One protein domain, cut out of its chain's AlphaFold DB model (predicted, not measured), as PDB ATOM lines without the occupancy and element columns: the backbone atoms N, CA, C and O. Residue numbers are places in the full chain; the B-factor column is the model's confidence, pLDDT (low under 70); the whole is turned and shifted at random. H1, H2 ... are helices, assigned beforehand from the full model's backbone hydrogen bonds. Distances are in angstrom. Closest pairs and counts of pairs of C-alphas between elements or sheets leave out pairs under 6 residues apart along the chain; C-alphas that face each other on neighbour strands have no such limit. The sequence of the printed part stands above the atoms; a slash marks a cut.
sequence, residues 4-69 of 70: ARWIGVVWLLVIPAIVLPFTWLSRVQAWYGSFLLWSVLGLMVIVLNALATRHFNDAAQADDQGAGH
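Overview. This is residues 4 to 69 of the 70 residues of an uncharacterized protein of Kushneria konosiri (UniProt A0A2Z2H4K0). A long, narrow helical hairpin: H1 leads to a looped turn, residues 25 to 31, and H2 folds back beside it and sticks out past it with residues 53 to 67. Two named helices, H1 then H2, and no named strand stand among 66 printed residues; the class is all helix. The whole is extended, a rod spanning 65 by 21 by 7 A, with a radius of gyration of the C-alphas of 17.9 A.

Arrangement. H1, residues 4 to 24, and H2, residues 32 to 67, form a helical hairpin over a short link of 7 residues. They run opposite ways at a shallow tilt of 5 degrees. They only just touch, with 3 pairs of C-alphas within 8 A, through residues 13 to 21 of H1 and 34 to 45 of H2 alone; the closest C-alphas, of Ala 17 and Leu 41, are 7.0 A apart. O i to N i+4 pairs are within hydrogen-bond range in 15 of 17 for H1 and 28 of 32 for H2.

Along the chain. H1 begins at C-alpha 4 (-29.246, -6.093, 15.151) and is 29.4 A long. H2, 55.0 A long, ends at C-alpha 67 (-42.713, -26.151, 2.432).

Size, cuts and confidence. The farthest C-alphas, of Gln 29 and His 69, are 64.6 A apart. The printed part has no cut. Residues 24 to 33 and 55 to 69 have pLDDT under 70.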
ATOM      1  N   ALA A   4     -30.223  -7.180  15.146       74.62
ATOM      2  CA  ALA A   4     -29.246  -6.093  15.151       74.62
ATOM      3  C   ALA A   4     -29.419  -5.088  13.996       74.62
ATOM      4  O   ALA A   4     -29.268  -3.883  14.197       74.62
ATOM      5  N   ARG A   5     -29.779  -5.549  12.792       73.62
ATOM      6  CA  ARG A   5     -29.957  -4.667  11.628       73.62
ATOM      7  C   ARG A   5     -31.195  -3.782  11.769       73.62
ATOM      8  O   ARG A   5     -31.181  -2.629  11.357       73.62
ATOM      9  N   TRP A   6     -32.239  -4.314  12.400       72.31
ATOM     10  CA  TRP A   6     -33.481  -3.600  12.684       72.31
ATOM     11  C   TRP A   6     -33.302  -2.545  13.775       72.31
ATOM     12  O   TRP A   6     -33.764  -1.415  13.632       72.31
ATOM     13  N   ILE A   7     -32.543  -2.887  14.817       82.31
ATOM     14  CA  ILE A   7     -32.124  -1.945  15.860       82.31
ATOM     15  C   ILE A   7     -31.372  -0.759  15.241       82.31
ATOM     16  O   ILE A   7     -31.654   0.383  15.593       82.31
ATOM     17  N   GLY A   8     -30.483  -1.006  14.272       84.38
ATOM     18  CA  GLY A   8     -29.774   0.061  13.557       84.38
ATOM     19  C   GLY A   8     -30.704   1.039  12.829       84.38
ATOM     20  O   GLY A   8     -30.499   2.249  12.905       84.38
ATOM     21  N   VAL A   9     -31.761   0.542  12.177       81.44
ATOM     22  CA  VAL A   9     -32.756   1.384  11.483       81.44
ATOM     23  C   VAL A   9     -33.552   2.241  12.469       81.44
ATOM     24  O   VAL A   9     -33.778   3.422  12.214       81.44
ATOM     25  N   VAL A  10     -33.932   1.679  13.621       82.56
ATOM     26  CA  VAL A  10     -34.632   2.429  14.676       82.56
ATOM     27  C   VAL A  10     -33.726   3.513  15.262       82.56
ATOM     28  O   VAL A  10     -34.153   4.656  15.409       82.56
ATOM     29  N   TRP A  11     -32.458   3.203  15.530       86.00
ATOM     30  CA  TRP A  11     -31.491   4.194  16.010       86.00
ATOM     31  C   TRP A  11     -31.245   5.322  15.003       86.00
ATOM     32  O   TRP A  11     -31.163   6.483  15.403       86.00
ATOM     33  N   LEU A  12     -31.207   5.009  13.704       84.25
ATOM     34  CA  LEU A  12     -31.083   6.006  12.638       84.25
ATOM     35  C   LEU A  12     -32.263   6.992  12.614       84.25
ATOM     36  O   LEU A  12     -32.084   8.128  12.194       84.25
ATOM     37  N   LEU A  13     -33.448   6.585  13.073       84.12
ATOM     38  CA  LEU A  13     -34.614   7.458  13.223       84.12
ATOM     39  C   LEU A  13     -34.571   8.254  14.543       84.12
ATOM     40  O   LEU A  13     -34.869   9.448  14.560       84.12
ATOM     41  N   VAL A  14     -34.201   7.609  15.651       85.94
ATOM     42  CA  VAL A  14     -34.218   8.217  16.994       85.94
ATOM     43  C   VAL A  14     -33.179   9.332  17.135       85.94
ATOM     44  O   VAL A  14     -33.472  10.376  17.717       85.94
ATOM     45  N   ILE A  15     -31.978   9.149  16.581       86.88
ATOM     46  CA  ILE A  15     -30.904  10.153  16.649       86.88
ATOM     47  C   ILE A  15     -31.344  11.500  16.050       86.88
ATOM     48  O   ILE A  15     -31.290  12.496  16.770       86.88
ATOM     49  N   PRO A  16     -31.823  11.596  14.796       80.38
ATOM     50  CA  PRO A  16     -32.275  12.865  14.231       80.38
ATOM     51  C   PRO A  16     -33.531  13.414  14.920       80.38
ATOM     52  O   PRO A  16     -33.658  14.634  15.006       80.38
ATOM     53  N   ALA A  17     -34.400  12.556  15.475       80.75
ATOM     54  CA  ALA A  17     -35.550  12.980  16.283       80.75
ATOM     55  C   ALA A  17     -35.145  13.824  17.499       80.75
ATOM     56  O   ALA A  17     -35.867  14.737  17.889       80.75
ATOM     57  N   ILE A  18     -33.985  13.522  18.083       79.38
ATOM     58  CA  ILE A  18     -33.428  14.239  19.233       79.38
ATOM     59  C   ILE A  18     -32.507  15.362  18.751       79.38
ATOM     60  O   ILE A  18     -32.627  16.508  19.176       79.38
ATOM     61  N   VAL A  19     -31.594  15.081  17.826       83.50
ATOM     62  CA  VAL A  19     -30.569  16.046  17.422       83.50
ATOM     63  C   VAL A  19     -31.185  17.269  16.742       83.50
ATOM     64  O   VAL A  19     -30.826  18.386  17.104       83.50
ATOM     65  N   LEU A  20     -32.128  17.112  15.807       77.31
ATOM     66  CA  LEU A  20     -32.679  18.245  15.048       77.31
ATOM     67  C   LEU A  20     -33.376  19.321  15.910       77.31
ATOM     68  O   LEU A  20     -33.029  20.497  15.745       77.31
ATOM     69  N   PRO A  21     -34.306  18.993  16.832       71.25
ATOM     70  CA  PRO A  21     -34.935  20.006  17.679       71.25
ATOM     71  C   PRO A  21     -33.945  20.660  18.648       71.25
ATOM     72  O   PRO A  21     -34.010  21.870  18.858       71.25
ATOM     73  N   PHE A  22     -33.001  19.888  19.200       70.38
ATOM     74  CA  PHE A  22     -32.094  20.375  20.244       70.38
ATOM     75  C   PHE A  22     -30.814  21.039  19.717       70.38
ATOM     76  O   PHE A  22     -30.161  21.758  20.467       70.38
ATOM     77  N   THR A  23     -30.463  20.867  18.439       76.25
ATOM     78  CA  THR A  23     -29.306  21.546  17.829       76.25
ATOM     79  C   THR A  23     -29.740  22.660  16.889       76.25
ATOM     80  O   THR A  23     -29.426  23.825  17.136       76.25
ATOM     81  N   TRP A  24     -30.501  22.336  15.844       66.19
ATOM     82  CA  TRP A  24     -30.737  23.250  14.727       66.19
ATOM     83  C   TRP A  24     -31.903  24.205  14.979       66.19
ATOM     84  O   TRP A  24     -31.819  25.387  14.649       66.19
ATOM     85  N   LEU A  25     -32.954  23.722  15.647       66.38
ATOM     86  CA  LEU A  25     -34.104  24.544  16.041       66.38
ATOM     87  C   LEU A  25     -33.940  25.240  17.402       66.38
ATOM     88  O   LEU A  25     -34.777  26.065  17.761       66.38
ATOM     89  N   SER A  26     -32.844  24.985  18.125       66.00
ATOM     90  CA  SER A  26     -32.581  25.544  19.465       66.00
ATOM     91  C   SER A  26     -32.558  27.078  19.520       66.00
ATOM     92  O   SER A  26     -32.792  27.668  20.573       66.00
ATOM     93  N   ARG A  27     -32.291  27.737  18.385       64.12
ATOM     94  CA  ARG A  27     -32.207  29.201  18.262       64.12
ATOM     95  C   ARG A  27     -33.513  29.878  17.852       64.12
ATOM     96  O   ARG A  27     -33.566  31.105  17.826       64.12
ATOM     97  N   VAL A  28     -34.545  29.115  17.493       64.81
ATOM     98  CA  VAL A  28     -35.801  29.680  16.990       64.81
ATOM     99  C   VAL A  28     -36.737  29.906  18.173       64.81
ATOM    100  O   VAL A  28     -37.423  29.001  18.635       64.81
ATOM    101  N   GLN A  29     -36.758  31.142  18.671       60.75
ATOM    102  CA  GLN A  29     -37.553  31.572  19.829       60.75
ATOM    103  C   GLN A  29     -39.079  31.434  19.625       60.75
ATOM    104  O   GLN A  29     -39.840  31.530  20.583       60.75
ATOM    105  N   ALA A  30     -39.533  31.164  18.395       62.97
ATOM    106  CA  ALA A  30     -40.925  30.878  18.070       62.97
ATOM    107  C   ALA A  30     -41.055  29.472  17.458       62.97
ATOM    108  O   ALA A  30     -40.537  29.186  16.378       62.97
ATOM    109  N   TRP A  31     -41.786  28.598  18.148       64.00
ATOM    110  CA  TRP A  31     -41.943  27.156  17.901       64.00
ATOM    111  C   TRP A  31     -42.737  26.798  16.619       64.00
ATOM    112  O   TRP A  31     -43.264  25.696  16.495       64.00
ATOM    113  N   TYR A  32     -42.827  27.710  15.643       61.03
ATOM    114  CA  TYR A  32     -43.524  27.493  14.368       61.03
ATOM    115  C   TYR A  32     -42.818  26.456  13.478       61.03
ATOM    116  O   TYR A  32     -43.477  25.734  12.734       61.03
ATOM    117  N   GLY A  33     -41.491  26.315  13.590       62.97
ATOM    118  CA  GLY A  33     -40.729  25.293  12.857       62.97
ATOM    119  C   GLY A  33     -40.999  23.857  13.326       62.97
ATOM    120  O   GLY A  33     -40.766  22.904  12.582       62.97
ATOM    121  N   SER A  34     -41.531  23.696  14.539       71.44
ATOM    122  CA  SER A  34     -41.766  22.392  15.156       71.44
ATOM    123  C   SER A  34     -42.854  21.615  14.432       71.44
ATOM    124  O   SER A  34     -42.707  20.414  14.256       71.44
ATOM    125  N   PHE A  35     -43.908  22.275  13.946       77.81
ATOM    126  CA  PHE A  35     -44.996  21.582  13.256       77.81
ATOM    127  C   PHE A  35     -44.492  20.821  12.023       77.81
ATOM    128  O   PHE A  35     -44.717  19.621  11.913       77.81
ATOM    129  N   LEU A  36     -43.728  21.484  11.148       80.88
ATOM    130  CA  LEU A  36     -43.196  20.864   9.934       80.88
ATOM    131  C   LEU A  36     -42.175  19.764  10.257       80.88
ATOM    132  O   LEU A  36     -42.215  18.695   9.651       80.88
ATOM    133  N   LEU A  37     -41.311  19.989  11.253       79.25
ATOM    134  CA  LEU A  37     -40.345  18.990  11.709       79.25
ATOM    135  C   LEU A  37     -41.039  17.735  12.255       79.25
ATOM    136  O   LEU A  37     -40.716  16.630  11.827       79.25
ATOM    137  N   TRP A  38     -42.019  17.898  13.146       82.31
ATOM    138  CA  TRP A  38     -42.782  16.788  13.720       82.31
ATOM    139  C   TRP A  38     -43.648  16.081  12.672       82.31
ATOM    140  O   TRP A  38     -43.738  14.855  12.703       82.31
ATOM    141  N   SER A  39     -44.228  16.807  11.707       85.94
ATOM    142  CA  SER A  39     -44.952  16.200  10.581       85.94
ATOM    143  C   SER A  39     -44.041  15.327   9.717       85.94
ATOM    144  O   SER A  39     -44.412  14.199   9.397       85.94
ATOM    145  N   VAL A  40     -42.841  15.805   9.371       84.69
ATOM    146  CA  VAL A  40     -41.865  15.021   8.595       84.69
ATOM    147  C   VAL A  40     -41.397  13.803   9.389       84.69
ATOM    148  O   VAL A  40     -41.359  12.703   8.843       84.69
ATOM    149  N   LEU A  41     -41.109  13.965  10.684       85.94
ATOM    150  CA  LEU A  41     -40.707  12.863  11.559       85.94
ATOM    151  C   LEU A  41     -41.786  11.784  11.664       85.94
ATOM    152  O   LEU A  41     -41.489  10.600  11.508       85.94
ATOM    153  N   GLY A  42     -43.041  12.187  11.867       87.50
ATOM    154  CA  GLY A  42     -44.179  11.272  11.888       87.50
ATOM    155  C   GLY A  42     -44.357  10.541  10.556       87.50
ATOM    156  O   GLY A  42     -44.525   9.322  10.543       87.50
ATOM    157  N   LEU A  43     -44.240  11.249   9.429       91.31
ATOM    158  CA  LEU A  43     -44.306  10.633   8.101       91.31
ATOM    159  C   LEU A  43     -43.189   9.595   7.911       91.31
ATOM    160  O   LEU A  43     -43.435   8.496   7.418       91.31
ATOM    161  N   MET A  44     -41.974   9.919   8.348       85.50
ATOM    162  CA  MET A  44     -40.809   9.043   8.245       85.50
ATOM    163  C   MET A  44     -40.975   7.777   9.097       85.50
ATOM    164  O   MET A  44     -40.668   6.683   8.624       85.50
ATOM    165  N   VAL A  45     -41.543   7.902  10.305       87.56
ATOM    166  CA  VAL A  45     -41.945   6.759  11.146       87.56
ATOM    167  C   VAL A  45     -42.934   5.865  10.406       87.56
ATOM    168  O   VAL A  45     -42.712   4.659  10.329       87.56
ATOM    169  N   ILE A  46     -44.004   6.439   9.847       89.31
ATOM    170  CA  ILE A  46     -45.050   5.683   9.142       89.31
ATOM    171  C   ILE A  46     -44.454   4.923   7.952       89.31
ATOM    172  O   ILE A  46     -44.713   3.731   7.795       89.31
ATOM    173  N   VAL A  47     -43.617   5.577   7.142       88.25
ATOM    174  CA  VAL A  47     -42.964   4.953   5.981       88.25
ATOM    175  C   VAL A  47     -42.046   3.807   6.405       88.25
ATOM    176  O   VAL A  47     -42.108   2.727   5.815       88.25
ATOM    177  N   LEU A  48     -41.225   4.005   7.440       84.75
ATOM    178  CA  LEU A  48     -40.364   2.943   7.964       84.75
ATOM    179  C   LEU A  48     -41.183   1.764   8.491       84.75
ATOM    180  O   LEU A  48     -40.836   0.620   8.214       84.75
ATOM    181  N   ASN A  49     -42.286   2.027   9.194       85.81
ATOM    182  CA  ASN A  49     -43.175   0.986   9.711       85.81
ATOM    183  C   ASN A  49     -43.913   0.231   8.585       85.81
ATOM    184  O   ASN A  49     -44.111  -0.985   8.650       85.81
ATOM    185  N   ALA A  50     -44.258   0.924   7.499       85.75
ATOM    186  CA  ALA A  50     -44.841   0.306   6.314       85.75
ATOM    187  C   ALA A  50     -43.824  -0.581   5.575       85.75
ATOM    188  O   ALA A  50     -44.132  -1.724   5.243       85.75
ATOM    189  N   LEU A  51     -42.598  -0.096   5.350       81.56
ATOM    190  CA  LEU A  51     -41.514  -0.870   4.724       81.56
ATOM    191  C   LEU A  51     -41.145  -2.103   5.553       81.56
ATOM    192  O   LEU A  51     -40.981  -3.191   5.008       81.56
ATOM    193  N   ALA A  52     -41.068  -1.926   6.867       77.44
ATOM    194  CA  ALA A  52     -40.920  -2.986   7.846       77.44
ATOM    195  C   ALA A  52     -41.954  -4.101   7.654       77.44
ATOM    196  O   ALA A  52     -41.587  -5.259   7.464       77.44
ATOM    197  N   THR A  53     -43.237  -3.738   7.649       79.00
ATOM    198  CA  THR A  53     -44.351  -4.687   7.504       79.00
ATOM    199  C   THR A  53     -44.340  -5.384   6.141       79.00
ATOM    200  O   THR A  53     -44.557  -6.591   6.069       79.00
ATOM    201  N   ARG A  54     -44.008  -4.666   5.060       72.62
ATOM    202  CA  ARG A  54     -43.863  -5.265   3.720       72.62
ATOM    203  C   ARG A  54     -42.717  -6.273   3.665       72.62
ATOM    204  O   ARG A  54     -42.891  -7.358   3.129       72.62
ATOM    205  N   HIS A  55     -41.580  -5.952   4.277       63.06
ATOM    206  CA  HIS A  55     -40.440  -6.862   4.322       63.06
ATOM    207  C   HIS A  55     -40.712  -8.119   5.163       63.06
ATOM    208  O   HIS A  55     -40.222  -9.196   4.828       63.06
ATOM    209  N   PHE A  56     -41.505  -8.005   6.234       63.03
ATOM    210  CA  PHE A  56     -41.968  -9.176   6.983       63.03
ATOM    211  C   PHE A  56     -42.850 -10.093   6.132       63.03
ATOM    212  O   PHE A  56     -42.701 -11.308   6.217       63.03
ATOM    213  N   ASN A  57     -43.716  -9.532   5.288       60.09
ATOM    214  CA  ASN A  57     -44.573 -10.310   4.397       60.09
ATOM    215  C   ASN A  57     -43.769 -11.050   3.308       60.09
ATOM    216  O   ASN A  57     -44.007 -12.229   3.070       60.09
ATOM    217  N   ASP A  58     -42.760 -10.400   2.720       58.84
ATOM    218  CA  ASP A  58     -41.873 -11.037   1.732       58.84
ATOM    219  C   ASP A  58     -41.022 -12.161   2.354       58.84
ATOM    220  O   ASP A  58     -40.812 -13.205   1.738       58.84
ATOM    221  N   ALA A  59     -40.543 -11.973   3.590       58.41
ATOM    222  CA  ALA A  59     -39.790 -12.996   4.313       58.41
ATOM    223  C   ALA A  59     -40.670 -14.178   4.758       58.41
ATOM    224  O   ALA A  59     -40.194 -15.308   4.758       58.41
ATOM    225  N   ALA A  60     -41.936 -13.929   5.115       56.88
ATOM    226  CA  ALA A  60     -42.898 -14.975   5.459       56.88
ATOM    227  C   ALA A  60     -43.338 -15.792   4.229       56.88
ATOM    228  O   ALA A  60     -43.448 -17.009   4.314       56.88
ATOM    229  N   GLN A  61     -43.526 -15.156   3.068       55.59
ATOM    230  CA  GLN A  61     -43.861 -15.869   1.826       55.59
ATOM    231  C   GLN A  61     -42.700 -16.715   1.279       55.59
ATOM    232  O   GLN A  61     -42.941 -17.744   0.655       55.59
ATOM    233  N   ALA A  62     -41.445 -16.314   1.513       55.78
ATOM    234  CA  ALA A  62     -40.280 -17.106   1.109       55.78
ATOM    235  C   ALA A  62     -40.124 -18.418   1.909       55.78
ATOM    236  O   ALA A  62     -39.555 -19.371   1.384       55.78
ATOM    237  N   ASP A  63     -40.626 -18.465   3.148       57.34
ATOM    238  CA  ASP A  63     -40.639 -19.664   4.000       57.34
ATOM    239  C   ASP A  63     -41.751 -20.644   3.568       57.34
ATOM    240  O   ASP A  63     -41.512 -21.840   3.416       57.34
ATOM    241  N   ASP A  64     -42.941 -20.121   3.242       57.41
ATOM    242  CA  ASP A  64     -44.100 -20.908   2.780       57.41
ATOM    243  C   ASP A  64     -43.860 -21.587   1.412       57.41
ATOM    244  O   ASP A  64     -44.230 -22.742   1.199       57.41
ATOM    245  N   GLN A  65     -43.142 -20.923   0.497       57.50
ATOM    246  CA  GLN A  65     -42.806 -21.469  -0.828       57.50
ATOM    247  C   GLN A  65     -41.829 -22.667  -0.766       57.50
ATOM    248  O   GLN A  65     -41.765 -23.450  -1.714       57.50
ATOM    249  N   GLY A  66     -41.068 -22.826   0.325       55.03
ATOM    250  CA  GLY A  66     -40.163 -23.963   0.539       55.03
ATOM    251  C   GLY A  66     -40.860 -25.217   1.080       55.03
ATOM    252  O   GLY A  66     -40.416 -26.324   0.794       55.03
ATOM    253  N   ALA A  67     -41.975 -25.054   1.798       58.22
ATOM    254  CA  ALA A  67     -42.713 -26.151   2.432       58.22
ATOM    255  C   ALA A  67     -43.684 -26.886   1.483       58.22
ATOM    256  O   ALA A  67     -44.175 -27.962   1.811       58.22
ATOM    257  N   GLY A  68     -43.971 -26.326   0.302       55.03
ATOM    258  CA  GLY A  68     -44.849 -26.933  -0.711       55.03
ATOM    259  C   GLY A  68     -44.155 -27.886  -1.697       55.03
ATOM    260  O   GLY A  68     -44.797 -28.344  -2.643       55.03
ATOM    261  N   HIS A  69     -42.854 -28.146  -1.524       53.94
ATOM    262  CA  HIS A  69     -42.029 -28.941  -2.443       53.94
ATOM    263  C   HIS A  69     -41.411 -30.202  -1.803       53.94
ATOM    264  O   HIS A  69     -40.438 -30.729  -2.346       53.94
TER     265      HIS A  69